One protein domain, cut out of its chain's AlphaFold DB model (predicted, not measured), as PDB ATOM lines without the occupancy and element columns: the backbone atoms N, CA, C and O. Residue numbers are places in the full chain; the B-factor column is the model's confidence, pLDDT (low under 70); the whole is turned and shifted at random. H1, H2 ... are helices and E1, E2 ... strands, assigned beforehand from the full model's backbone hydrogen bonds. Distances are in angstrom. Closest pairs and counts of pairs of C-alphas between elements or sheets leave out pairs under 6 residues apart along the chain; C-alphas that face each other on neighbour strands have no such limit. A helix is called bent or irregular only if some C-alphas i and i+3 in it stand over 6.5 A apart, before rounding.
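AT A GLANCE: This is residues 151 to 240 of the 249 residues of an uncharacterized protein of Streptococcus troglodytae (UniProt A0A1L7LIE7). Three helices, H1, H2 and H4, stand roughly crosswise to one another, with H4 in the middle; a small hairpin, E1 and E2, sits at one side, and a tail runs out to Leu 240. The 90 printed residues hold E1, E2, H1, H2, H3, H4 in that order, mostly helix, the two strands antiparallel. The whole is compact, radius of gyration of the C-alphas 13.0 A, spanning 42 by 29 by 20 A.

IN THESE COORDINATES: E1 is residues 154 to 156, from C-alpha 154 at (1.911, -17.561, -85.235), and E2 160 to 162. H1 is 166 to 175, 14.4 A; H2 185 to 198, 20.0 A; H3 203 to 206; H4 211 to 223, 18.3 A, ending at C-alpha 223 (-11.600, -17.141, -77.256). H2 is irregular: C-alphas 194 and 197 are 7.6 A apart.

HOW THE PARTS SIT: In the hairpin, N 155 and O 161 are 2.8 A apart, within hydrogen-bond range. H1 and H4 touch, about perpendicular at 77 degrees, closest C-alphas Phe 173 and Ile 219, 6.5 A. H4 touches H2 with residues 212 to 217 alone, about perpendicular at 76 degrees, closest C-alphas Ser 191 and Asp 213, 5.8 A. H3 is close to H2 but not clearly touching, C-alphas Tyr 198 and Ile 204 at 5.7 A. Every O i to N i+4 pair is within range in H1 and H4, 8 of 10 in H2; H3 is too short for one.

THE WHOLE: The C-alphas farthest apart, Tyr 152 and Leu 240, are 42.2 A apart. The printed part has no cut, no link is long, and no printed residue is under 70 in pLDDT.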
ATOM      1  N   GLU A 151      -3.024 -23.587 -88.367       95.38
ATOM      2  CA  GLU A 151      -2.389 -23.952 -87.092       95.38
ATOM      3  C   GLU A 151      -0.901 -23.575 -87.007       95.38
ATOM      4  O   GLU A 151      -0.356 -23.425 -85.917       95.38
ATOM      5  N   TYR A 152      -0.249 -23.371 -88.155       95.31
ATOM      6  CA  TYR A 152       1.152 -22.957 -88.235       95.31
ATOM      7  C   TYR A 152       1.325 -21.434 -88.257       95.31
ATOM      8  O   TYR A 152       2.451 -20.933 -88.298       95.31
ATOM      9  N   ILE A 153       0.224 -20.682 -88.249       96.12
ATOM     10  CA  ILE A 153       0.255 -19.225 -88.220       96.12
ATOM     11  C   ILE A 153       0.431 -18.783 -86.773       96.12
ATOM     12  O   ILE A 153      -0.433 -19.007 -85.923       96.12
ATOM     13  N   ASN A 154       1.561 -18.131 -86.524       95.25
ATOM     14  CA  ASN A 154       1.911 -17.561 -85.235       95.25
ATOM     15  C   ASN A 154       1.602 -16.064 -85.253       95.25
ATOM     16  O   ASN A 154       1.990 -15.356 -86.181       95.25
ATOM     17  N   ILE A 155       0.918 -15.595 -84.219       94.56
ATOM     18  CA  ILE A 155       0.589 -14.194 -83.978       94.56
ATOM     19  C   ILE A 155       1.480 -13.726 -82.837       94.56
ATOM     20  O   ILE A 155       1.454 -14.292 -81.740       94.56
ATOM     21  N   ILE A 156       2.285 -12.705 -83.110       92.62
ATOM     22  CA  ILE A 156       3.262 -12.160 -82.172       92.62
ATOM     23  C   ILE A 156       2.944 -10.675 -81.992       92.62
ATOM     24  O   ILE A 156       3.429  -9.842 -82.753       92.62
ATOM     25  N   SER A 157       2.125 -10.376 -80.984       91.56
ATOM     26  CA  SER A 157       1.720  -9.015 -80.597       91.56
ATOM     27  C   SER A 157       1.957  -8.830 -79.085       91.56
ATOM     28  O   SER A 157       2.918  -9.382 -78.545       91.56
ATOM     29  N   ASP A 158       1.076  -8.134 -78.351       91.88
ATOM     30  CA  ASP A 158       1.165  -8.064 -76.880       91.88
ATOM     31  C   ASP A 158       1.006  -9.438 -76.200       91.88
ATOM     32  O   ASP A 158       1.330  -9.605 -75.022       91.88
ATOM     33  N   TYR A 159       0.443 -10.402 -76.927       91.62
ATOM     34  CA  TYR A 159       0.305 -11.796 -76.544       91.62
ATOM     35  C   TYR A 159       0.771 -12.668 -77.710       91.62
ATOM     36  O   TYR A 159       0.502 -12.351 -78.871       91.62
ATOM     37  N   VAL A 160       1.471 -13.758 -77.395       94.12
ATOM     38  CA  VAL A 160       1.989 -14.699 -78.393       94.12
ATOM     39  C   VAL A 160       1.123 -15.946 -78.393       94.12
ATOM     40  O   VAL A 160       1.010 -16.630 -77.377       94.12
ATOM     41  N   ALA A 161       0.532 -16.251 -79.541       95.94
ATOM     42  CA  ALA A 161      -0.265 -17.453 -79.740       95.94
ATOM     43  C   ALA A 161      -0.167 -17.932 -81.189       95.94
ATOM     44  O   ALA A 161       0.312 -17.221 -82.066       95.94
ATOM     45  N   HIS A 162      -0.657 -19.134 -81.447       96.38
ATOM     46  CA  HIS A 162      -0.924 -19.631 -82.792       96.38
ATOM     47  C   HIS A 162      -2.406 -19.979 -82.896       96.38
ATOM     48  O   HIS A 162      -3.083 -20.146 -81.876       96.38
ATOM     49  N   TYR A 163      -2.922 -20.074 -84.118       97.19
ATOM     50  CA  TYR A 163      -4.307 -20.486 -84.299       97.19
ATOM     51  C   TYR A 163      -4.528 -21.963 -83.955       97.19
ATOM     52  O   TYR A 163      -3.679 -22.811 -84.206       97.19
ATOM     53  N   TYR A 164      -5.715 -22.296 -83.446       96.44
ATOM     54  CA  TYR A 164      -6.174 -23.686 -83.375       96.44
ATOM     55  C   TYR A 164      -6.508 -24.259 -84.764       96.44
ATOM     56  O   TYR A 164      -6.674 -23.524 -85.741       96.44
ATOM     57  N   GLN A 165      -6.701 -25.581 -84.827       96.69
ATOM     58  CA  GLN A 165      -7.231 -26.274 -86.004       96.69
ATOM     59  C   GLN A 165      -8.514 -25.596 -86.514       96.69
ATOM     60  O   GLN A 165      -9.404 -25.248 -85.734       96.69
ATOM     61  N   PHE A 166      -8.602 -25.408 -87.833       97.25
ATOM     62  CA  PHE A 166      -9.598 -24.531 -88.454       97.25
ATOM     63  C   PHE A 166     -11.047 -24.851 -88.066       97.25
ATOM     64  O   PHE A 166     -11.794 -23.943 -87.709       97.25
ATOM     65  N   ASP A 167     -11.457 -26.120 -88.137       97.00
ATOM     66  CA  ASP A 167     -12.851 -26.496 -87.874       97.00
ATOM     67  C   ASP A 167     -13.213 -26.315 -86.400       97.00
ATOM     68  O   ASP A 167     -14.287 -25.799 -86.093       97.00
ATOM     69  N   PHE A 168     -12.301 -26.668 -85.491       97.31
ATOM     70  CA  PHE A 168     -12.462 -26.384 -84.070       97.31
ATOM     71  C   PHE A 168     -12.622 -24.880 -83.810       97.31
ATOM     72  O   PHE A 168     -13.579 -24.467 -83.153       97.31
ATOM     73  N   LEU A 169     -11.727 -24.057 -84.365       97.75
ATOM     74  CA  LEU A 169     -11.769 -22.606 -84.194       97.75
ATOM     75  C   LEU A 169     -13.061 -22.006 -84.758       97.75
ATOM     76  O   LEU A 169     -13.704 -21.196 -84.094       97.75
ATOM     77  N   PHE A 170     -13.459 -22.422 -85.962       98.00
ATOM     78  CA  PHE A 170     -14.678 -21.947 -86.608       98.00
ATOM     79  C   PHE A 170     -15.930 -22.309 -85.802       98.00
ATOM     80  O   PHE A 170     -16.794 -21.458 -85.614       98.00
ATOM     81  N   ASN A 171     -16.012 -23.532 -85.266       97.75
ATOM     82  CA  ASN A 171     -17.143 -23.956 -84.437       97.75
ATOM     83  C   ASN A 171     -17.254 -23.114 -83.153       97.75
ATOM     84  O   ASN A 171     -18.340 -22.670 -82.793       97.75
ATOM     85  N   ARG A 172     -16.128 -22.808 -82.499       97.75
ATOM     86  CA  ARG A 172     -16.111 -21.907 -81.333       97.75
ATOM     87  C   ARG A 172     -16.452 -20.463 -81.684       97.75
ATOM     88  O   ARG A 172     -17.076 -19.761 -80.895       97.75
ATOM     89  N   PHE A 173     -16.047 -20.021 -82.868       97.56
ATOM     90  CA  PHE A 173     -16.349 -18.692 -83.374       97.56
ATOM     91  C   PHE A 173     -17.853 -18.499 -83.614       97.56
ATOM     92  O   PHE A 173     -18.414 -17.503 -83.158       97.56
ATOM     93  N   ILE A 174     -18.522 -19.456 -84.272       97.44
ATOM     94  CA  ILE A 174     -19.965 -19.357 -84.542       97.44
ATOM     95  C   ILE A 174     -20.806 -19.411 -83.259       97.44
ATOM     96  O   ILE A 174     -21.831 -18.741 -83.196       97.44
ATOM     97  N   GLU A 175     -20.356 -20.136 -82.225       96.75
ATOM     98  CA  GLU A 175     -21.012 -20.193 -80.905       96.75
ATOM     99  C   GLU A 175     -21.092 -18.816 -80.222       96.75
ATOM    100  O   GLU A 175     -22.005 -18.571 -79.437       96.75
ATOM    101  N   GLN A 176     -20.151 -17.913 -80.515       96.12
ATOM    102  CA  GLN A 176     -20.097 -16.558 -79.948       96.12
ATOM    103  C   GLN A 176     -20.549 -15.471 -80.933       96.12
ATOM    104  O   GLN A 176     -20.459 -14.279 -80.622       96.12
ATOM    105  N   TYR A 177     -21.003 -15.848 -82.130       96.81
ATOM    106  CA  TYR A 177     -21.389 -14.880 -83.146       96.81
ATOM    107  C   TYR A 177     -22.710 -14.187 -82.762       96.81
ATOM    108  O   TYR A 177     -23.645 -14.851 -82.315       96.81
ATOM    109  N   PRO A 178     -22.838 -12.856 -82.926       94.31
ATOM    110  CA  PRO A 178     -23.959 -12.097 -82.359       94.31
ATOM    111  C   PRO A 178     -25.314 -12.337 -83.042       94.31
ATOM    112  O   PRO A 178     -26.333 -11.850 -82.556       94.31
ATOM    113  N   THR A 179     -25.352 -13.027 -84.184       92.50
ATOM    114  CA  THR A 179     -26.582 -13.266 -84.949       92.50
ATOM    115  C   THR A 179     -26.627 -14.688 -85.504       92.50
ATOM    116  O   THR A 179     -25.596 -15.322 -85.718       92.50
ATOM    117  N   ASN A 180     -27.832 -15.163 -85.836       90.88
ATOM    118  CA  ASN A 180     -28.023 -16.455 -86.508       90.88
ATOM    119  C   ASN A 180     -27.542 -16.452 -87.974       90.88
ATOM    120  O   ASN A 180     -27.453 -17.504 -88.602       90.88
ATOM    121  N   GLN A 181     -27.239 -15.278 -88.540       92.50
ATOM    122  CA  GLN A 181     -26.683 -15.135 -89.887       92.50
ATOM    123  C   GLN A 181     -25.157 -15.233 -89.823       92.50
ATOM    124  O   GLN A 181     -24.435 -14.247 -89.996       92.50
ATOM    125  N   VAL A 182     -24.673 -16.437 -89.523       93.12
ATOM    126  CA  VAL A 182     -23.248 -16.697 -89.305       93.12
ATOM    127  C   VAL A 182     -22.441 -16.653 -90.613       93.12
ATOM    128  O   VAL A 182     -22.955 -17.019 -91.676       93.12
ATOM    129  N   PRO A 183     -21.165 -16.227 -90.577       94.50
ATOM    130  CA  PRO A 183     -20.289 -16.270 -91.740       94.50
ATOM    131  C   PRO A 183     -20.066 -17.705 -92.225       94.50
ATOM    132  O   PRO A 183     -19.977 -18.643 -91.436       94.50
ATOM    133  N   THR A 184     -19.896 -17.876 -93.536       96.62
ATOM    134  CA  THR A 184     -19.406 -19.142 -94.091       96.62
ATOM    135  C   THR A 184     -17.945 -19.366 -93.687       96.62
ATOM    136  O   THR A 184     -17.219 -18.413 -93.400       96.62
ATOM    137  N   LYS A 185     -17.469 -20.617 -93.744       96.75
ATOM    138  CA  LYS A 185     -16.048 -20.948 -93.530       96.75
ATOM    139  C   LYS A 185     -15.112 -20.132 -94.431       96.75
ATOM    140  O   LYS A 185     -14.078 -19.662 -93.973       96.75
ATOM    141  N   ALA A 186     -15.493 -19.922 -95.693       95.38
ATOM    142  CA  ALA A 186     -14.718 -19.118 -96.637       95.38
ATOM    143  C   ALA A 186     -14.640 -17.642 -96.213       95.38
ATOM    144  O   ALA A 186     -13.560 -17.056 -96.230       95.38
ATOM    145  N   ASN A 187     -15.762 -17.063 -95.772       94.94
ATOM    146  CA  ASN A 187     -15.790 -15.689 -95.270       94.94
ATOM    147  C   ASN A 187     -14.952 -15.550 -93.996       94.94
ATOM    148  O   ASN A 187     -14.183 -14.603 -93.880       94.94
ATOM    149  N   PHE A 188     -15.051 -16.513 -93.076       96.12
ATOM    150  CA  PHE A 188     -14.242 -16.536 -91.860       96.12
ATOM    151  C   PHE A 188     -12.744 -16.612 -92.169       96.12
ATOM    152  O   PHE A 188     -11.969 -15.820 -91.641       96.12
ATOM    153  N   LEU A 189     -12.339 -17.505 -93.077       95.12
ATOM    154  CA  LEU A 189     -10.947 -17.613 -93.512       95.12
ATOM    155  C   LEU A 189     -10.451 -16.309 -94.157       95.12
ATOM    156  O   LEU A 189      -9.344 -15.870 -93.860       95.12
ATOM    157  N   SER A 190     -11.271 -15.669 -94.996       93.31
ATOM    158  CA  SER A 190     -10.932 -14.373 -95.595       93.31
ATOM    159  C   SER A 190     -10.776 -13.274 -94.543       93.31
ATOM    160  O   SER A 190      -9.840 -12.483 -94.634       93.31
ATOM    161  N   SER A 191     -11.636 -13.239 -93.520       94.06
ATOM    162  CA  SER A 191     -11.466 -12.315 -92.396       94.06
ATOM    163  C   SER A 191     -10.164 -12.594 -91.650       94.06
ATOM    164  O   SER A 191      -9.409 -11.657 -91.423       94.06
ATOM    165  N   ILE A 192      -9.826 -13.856 -91.357       94.50
ATOM    166  CA  ILE A 192      -8.546 -14.221 -90.717       94.50
ATOM    167  C   ILE A 192      -7.348 -13.671 -91.493       94.50
ATOM    168  O   ILE A 192      -6.479 -13.038 -90.895       94.50
ATOM    169  N   GLN A 193      -7.318 -13.845 -92.817       92.56
ATOM    170  CA  GLN A 193      -6.228 -13.336 -93.662       92.56
ATOM    171  C   GLN A 193      -6.028 -11.817 -93.536       92.56
ATOM    172  O   GLN A 193      -4.905 -11.335 -93.647       92.56
ATOM    173  N   LYS A 194      -7.103 -11.065 -93.277       91.31
ATOM    174  CA  LYS A 194      -7.071  -9.604 -93.126       91.31
ATOM    175  C   LYS A 194      -6.735  -9.158 -91.709       91.31
ATOM    176  O   LYS A 194      -6.023  -8.181 -91.535       91.31
ATOM    177  N   ILE A 195      -7.280  -9.847 -90.708       92.25
ATOM    178  CA  ILE A 195      -7.339  -9.338 -89.331       92.25
ATOM    179  C   ILE A 195      -6.264  -9.886 -88.394       92.25
ATOM    180  O   ILE A 195      -6.134  -9.394 -87.275       92.25
ATOM    181  N   SER A 196      -5.528 -10.920 -88.806       92.81
ATOM    182  CA  SER A 196      -4.605 -11.641 -87.914       92.81
ATOM    183  C   SER A 196      -3.534 -10.751 -87.287       92.81
ATOM    184  O   SER A 196      -3.199 -10.953 -86.123       92.81
ATOM    185  N   SER A 197      -3.022  -9.762 -88.026       90.75
ATOM    186  CA  SER A 197      -2.010  -8.814 -87.540       90.75
ATOM    187  C   SER A 197      -2.500  -7.955 -86.373       90.75
ATOM    188  O   SER A 197      -1.694  -7.504 -85.570       90.75
ATOM    189  N   TYR A 198      -3.814  -7.767 -86.229       91.62
ATOM    190  CA  TYR A 198      -4.401  -6.940 -85.170       91.62
ATOM    191  C   TYR A 198      -4.862  -7.737 -83.952       91.62
ATOM    192  O   TYR A 198      -5.336  -7.156 -82.969       91.62
ATOM    193  N   LEU A 199      -4.770  -9.068 -84.001       93.19
ATOM    194  CA  LEU A 199      -5.068  -9.877 -82.831       93.19
ATOM    195  C   LEU A 199      -4.065  -9.570 -81.726       93.19
ATOM    196  O   LEU A 199      -2.874  -9.367 -81.958       93.19
ATOM    197  N   PHE A 200      -4.591  -9.513 -80.505       93.50
ATOM    198  CA  PHE A 200      -3.817  -9.211 -79.306       93.50
ATOM    199  C   PHE A 200      -3.025  -7.894 -79.374       93.50
ATOM    200  O   PHE A 200      -1.960  -7.779 -78.774       93.50
ATOM    201  N   SER A 201      -3.536  -6.892 -80.091       90.75
ATOM    202  CA  SER A 201      -2.910  -5.574 -80.219       90.75
ATOM    203  C   SER A 201      -3.917  -4.461 -79.927       90.75
ATOM    204  O   SER A 201      -5.126  -4.626 -80.107       90.75
ATOM    205  N   LYS A 202      -3.418  -3.315 -79.452       88.50
ATOM    206  CA  LYS A 202      -4.197  -2.068 -79.362       88.50
ATOM    207  C   LYS A 202      -4.180  -1.264 -80.661       88.50
ATOM    208  O   LYS A 202      -4.928  -0.302 -80.778       88.50
ATOM    209  N   GLU A 203      -3.369  -1.654 -81.640       86.12
ATOM    210  CA  GLU A 203      -3.275  -0.963 -82.933       86.12
ATOM    211  C   GLU A 203      -4.601  -0.959 -83.696       86.12
ATOM    212  O   GLU A 203      -4.853  -0.049 -84.478       86.12
ATOM    213  N   ILE A 204      -5.497  -1.904 -83.386       86.69
ATOM    214  CA  ILE A 204      -6.867  -1.922 -83.903       86.69
ATOM    215  C   ILE A 204      -7.637  -0.609 -83.650       86.69
ATOM    216  O   ILE A 204      -8.557  -0.285 -84.392       86.69
ATOM    217  N   GLU A 205      -7.260   0.173 -82.632       85.69
ATOM    218  CA  GLU A 205      -7.876   1.473 -82.334       85.69
ATOM    219  C   GLU A 205      -7.629   2.518 -83.438       85.69
ATOM    220  O   GLU A 205      -8.357   3.507 -83.515       85.69
ATOM    221  N   TYR A 206      -6.637   2.293 -84.307       85.12
ATOM    222  CA  TYR A 206      -6.191   3.235 -85.336       85.12
ATOM    223  C   TYR A 206      -6.424   2.747 -86.773       85.12
ATOM    224  O   TYR A 206      -6.006   3.422 -87.714       85.12
ATOM    225  N   VAL A 207      -7.084   1.600 -86.966       85.38
ATOM    226  CA  VAL A 207      -7.320   1.010 -88.297       85.38
ATOM    227  C   VAL A 207      -8.792   1.042 -88.693       85.38
ATOM    228  O   VAL A 207      -9.691   0.998 -87.855       85.38
ATOM    229  N   SER A 208      -9.039   1.088 -90.002       86.56
ATOM    230  CA  SER A 208     -10.385   1.069 -90.578       86.56
ATOM    231  C   SER A 208     -10.714  -0.327 -91.097       86.56
ATOM    232  O   SER A 208     -10.284  -0.715 -92.183       86.56
ATOM    233  N   LEU A 209     -11.512  -1.073 -90.336       88.00
ATOM    234  CA  LEU A 209     -11.971  -2.416 -90.692       88.00
ATOM    235  C   LEU A 209     -13.490  -2.469 -90.823       88.00
ATOM    236  O   LEU A 209     -14.217  -1.655 -90.257       88.00
ATOM    237  N   SER A 210     -13.986  -3.470 -91.551       90.00
ATOM    238  CA  SER A 210     -15.425  -3.700 -91.623       90.00
ATOM    239  C   SER A 210     -15.977  -4.141 -90.262       90.00
ATOM    240  O   SER A 210     -15.302  -4.830 -89.494       90.00
ATOM    241  N   ASN A 211     -17.252  -3.850 -89.987       90.75
ATOM    242  CA  ASN A 211     -17.905  -4.313 -88.756       90.75
ATOM    243  C   ASN A 211     -17.829  -5.844 -88.585       90.75
ATOM    244  O   ASN A 211     -17.723  -6.335 -87.465       90.75
ATOM    245  N   LYS A 212     -17.825  -6.612 -89.686       91.94
ATOM    246  CA  LYS A 212     -17.654  -8.077 -89.654       91.94
ATOM    247  C   LYS A 212     -16.259  -8.482 -89.177       91.94
ATOM    248  O   LYS A 212     -16.124  -9.412 -88.382       91.94
ATOM    249  N   ASP A 213     -15.235  -7.773 -89.632       93.06
ATOM    250  CA  ASP A 213     -13.845  -8.008 -89.247       93.06
ATOM    251  C   ASP A 213     -13.609  -7.617 -87.780       93.06
ATOM    252  O   ASP A 213     -13.026  -8.397 -87.027       93.06
ATOM    253  N   LEU A 214     -14.170  -6.491 -87.322       93.50
ATOM    254  CA  LEU A 214     -14.122  -6.070 -85.913       93.50
ATOM    255  C   LEU A 214     -14.810  -7.075 -84.976       93.50
ATOM    256  O   LEU A 214     -14.259  -7.434 -83.934       93.50
ATOM    257  N   VAL A 215     -15.995  -7.573 -85.355       94.62
ATOM    258  CA  VAL A 215     -16.685  -8.648 -84.617       94.62
ATOM    259  C   VAL A 215     -15.817  -9.905 -84.569       94.62
ATOM    260  O   VAL A 215     -15.704 -10.530 -83.514       94.62
ATOM    261  N   THR A 216     -15.156 -10.242 -85.681       95.56
ATOM    262  CA  THR A 216     -14.258 -11.399 -85.756       95.56
ATOM    263  C   THR A 216     -13.081 -11.270 -84.799       95.56
ATOM    264  O   THR A 216     -12.835 -12.185 -84.014       95.56
ATOM    265  N   ILE A 217     -12.416 -10.115 -84.778       94.75
ATOM    266  CA  ILE A 217     -11.323  -9.839 -83.841       94.75
ATOM    267  C   ILE A 217     -11.807  -9.934 -82.394       94.75
ATOM    268  O   ILE A 217     -11.161 -10.585 -81.574       94.75
ATOM    269  N   LYS A 218     -12.959  -9.333 -82.070       94.94
ATOM    270  CA  LYS A 218     -13.497  -9.341 -80.705       94.94
ATOM    271  C   LYS A 218     -13.764 -10.755 -80.193       94.94
ATOM    272  O   LYS A 218     -13.392 -11.069 -79.064       94.94
ATOM    273  N   ILE A 219     -14.382 -11.602 -81.017       96.56
ATOM    274  CA  ILE A 219     -14.653 -13.000 -80.662       96.56
ATOM    275  C   ILE A 219     -13.343 -13.772 -80.499       96.56
ATOM    276  O   ILE A 219     -13.169 -14.471 -79.506       96.56
ATOM    277  N   LEU A 220     -12.399 -13.625 -81.432       96.69
ATOM    278  CA  LEU A 220     -11.117 -14.324 -81.354       96.69
ATOM    279  C   LEU A 220     -10.322 -13.903 -80.113       96.69
ATOM    280  O   LEU A 220      -9.917 -14.766 -79.345       96.69
ATOM    281  N   ASN A 221     -10.183 -12.605 -79.836       95.62
ATOM    282  CA  ASN A 221      -9.537 -12.125 -78.612       95.62
ATOM    283  C   ASN A 221     -10.184 -12.726 -77.352       95.62
ATOM    284  O   ASN A 221      -9.469 -13.150 -76.447       95.62
ATOM    285  N   ASN A 222     -11.516 -12.835 -77.312       95.06
ATOM    286  CA  ASN A 222     -12.224 -13.473 -76.201       95.06
ATOM    287  C   ASN A 222     -11.930 -14.981 -76.094       95.06
ATOM    288  O   ASN A 222     -11.670 -15.483 -75.004       95.06
ATOM    289  N   LEU A 223     -11.918 -15.708 -77.218       96.38
ATOM    290  CA  LEU A 223     -11.600 -17.141 -77.256       96.38
ATOM    291  C   LEU A 223     -10.192 -17.452 -76.728       96.38
ATOM    292  O   LEU A 223     -10.005 -18.475 -76.072       96.38
ATOM    293  N   TYR A 224      -9.228 -16.560 -76.960       95.62
ATOM    294  CA  TYR A 224      -7.866 -16.653 -76.416       95.62
ATOM    295  C   TYR A 224      -7.699 -15.974 -75.048       95.62
ATOM    296  O   TYR A 224      -6.578 -15.867 -74.558       95.62
ATOM    297  N   GLN A 225      -8.789 -15.522 -74.416       93.38
ATOM    298  CA  GLN A 225      -8.782 -14.872 -73.099       93.38
ATOM    299  C   GLN A 225      -7.905 -13.608 -73.040       93.38
ATOM    300  O   GLN A 225      -7.324 -13.266 -72.006       93.38
ATOM    301  N   TYR A 226      -7.810 -12.883 -74.156       92.19
ATOM    302  CA  TYR A 226      -7.107 -11.611 -74.222       92.19
ATOM    303  C   TYR A 226      -7.945 -10.508 -73.561       92.19
ATOM    304  O   TYR A 226      -8.802  -9.878 -74.176       92.19
ATOM    305  N   ASN A 227      -7.684 -10.280 -72.273       77.88
ATOM    306  CA  ASN A 227      -8.527  -9.467 -71.389       77.88
ATOM    307  C   ASN A 227      -8.208  -7.960 -71.388       77.88
ATOM    308  O   ASN A 227      -8.664  -7.230 -70.502       77.88
ATOM    309  N   LYS A 228      -7.408  -7.455 -72.338       84.25
ATOM    310  CA  LYS A 228      -7.152  -6.009 -72.410       84.25
ATOM    311  C   LYS A 228      -8.391  -5.287 -72.938       84.25
ATOM    312  O   LYS A 228      -9.045  -5.743 -73.872       84.25
ATOM    313  N   LYS A 229      -8.700  -4.127 -72.353       82.81
ATOM    314  CA  LYS A 229      -9.721  -3.227 -72.902       82.81
ATOM    315  C   LYS A 229      -9.219  -2.676 -74.235       82.81
ATOM    316  O   LYS A 229      -8.143  -2.081 -74.270       82.81
ATOM    317  N   ILE A 230     -10.006  -2.904 -75.278       85.12
ATOM    318  CA  ILE A 230      -9.776  -2.446 -76.647       85.12
ATOM    319  C   ILE A 230     -10.984  -1.612 -77.051       85.12
ATOM    320  O   ILE A 230     -12.123  -2.071 -76.891       85.12
ATOM    321  N   ASN A 231     -10.743  -0.420 -77.586       86.81
ATOM    322  CA  ASN A 231     -11.789   0.358 -78.236       86.81
ATOM    323  C   ASN A 231     -11.924  -0.097 -79.692       86.81
ATOM    324  O   ASN A 231     -10.966  -0.069 -80.454       86.81
ATOM    325  N   TYR A 232     -13.113  -0.536 -80.091       85.69
ATOM    326  CA  TYR A 232     -13.359  -0.927 -81.478       85.69
ATOM    327  C   TYR A 232     -13.895   0.297 -82.227       85.69
ATOM    328  O   TYR A 232     -14.978   0.765 -81.863       85.69
ATOM    329  N   PRO A 233     -13.171   0.840 -83.224       84.94
ATOM    330  CA  PRO A 233     -13.638   1.989 -83.990       84.94
ATOM    331  C   PRO A 233     -14.770   1.549 -84.923       84.94
ATOM    332  O   PRO A 233     -14.541   1.068 -86.030       84.94
ATOM    333  N   ILE A 234     -16.011   1.661 -84.450       83.69
ATOM    334  CA  ILE A 234     -17.199   1.354 -85.251       83.69
ATOM    335  C   ILE A 234     -17.444   2.538 -86.182       83.69
ATOM    336  O   ILE A 234     -17.700   3.651 -85.725       83.69
ATOM    337  N   LEU A 235     -17.349   2.286 -87.485       77.69
ATOM    338  CA  LEU A 235     -17.652   3.269 -88.515       77.69
ATOM    339  C   LEU A 235     -19.088   3.054 -88.996       77.69
ATOM    340  O   LEU A 235     -19.418   2.006 -89.558       77.69
ATOM    341  N   ASP A 236     -19.936   4.057 -88.782       79.25
ATOM    342  CA  ASP A 236     -21.286   4.085 -89.333       79.25
ATOM    343  C   ASP A 236     -21.230   4.649 -90.752       79.25
ATOM    344  O   ASP A 236     -20.975   5.835 -90.956       79.25
ATOM    345  N   SER A 237     -21.462   3.795 -91.748       81.06
ATOM    346  CA  SER A 237     -21.557   4.242 -93.138       81.06
ATOM    347  C   SER A 237     -22.880   4.966 -93.376       81.06
ATOM    348  O   SER A 237     -23.958   4.441 -93.079       81.06
ATOM    349  N   SER A 238     -22.812   6.152 -93.974       86.94
ATOM    350  CA  SER A 238     -23.999   6.886 -94.404       86.94
ATOM    351  C   SER A 238     -24.752   6.097 -95.484       86.94
ATOM    352  O   SER A 238     -24.128   5.522 -96.382       86.94
ATOM    353  N   PRO A 239     -26.099   6.109 -95.499       87.19
ATOM    354  CA  PRO A 239     -26.873   5.515 -96.588       87.19
ATOM    355  C   PRO A 239     -26.468   6.026 -97.981       87.19
ATOM    356  O   PRO A 239     -26.562   5.280 -98.955       87.19
ATOM    357  N   LEU A 240     -25.996   7.276 -98.082       89.00
ATOM    358  CA  LEU A 240     -25.490   7.850 -99.333       89.00
ATOM    359  C   LEU A 240     -24.152   7.236 -99.756       89.00
ATOM    360  O   LEU A 240     -23.976   6.964-100.938       89.00
TER     361      LEU A 240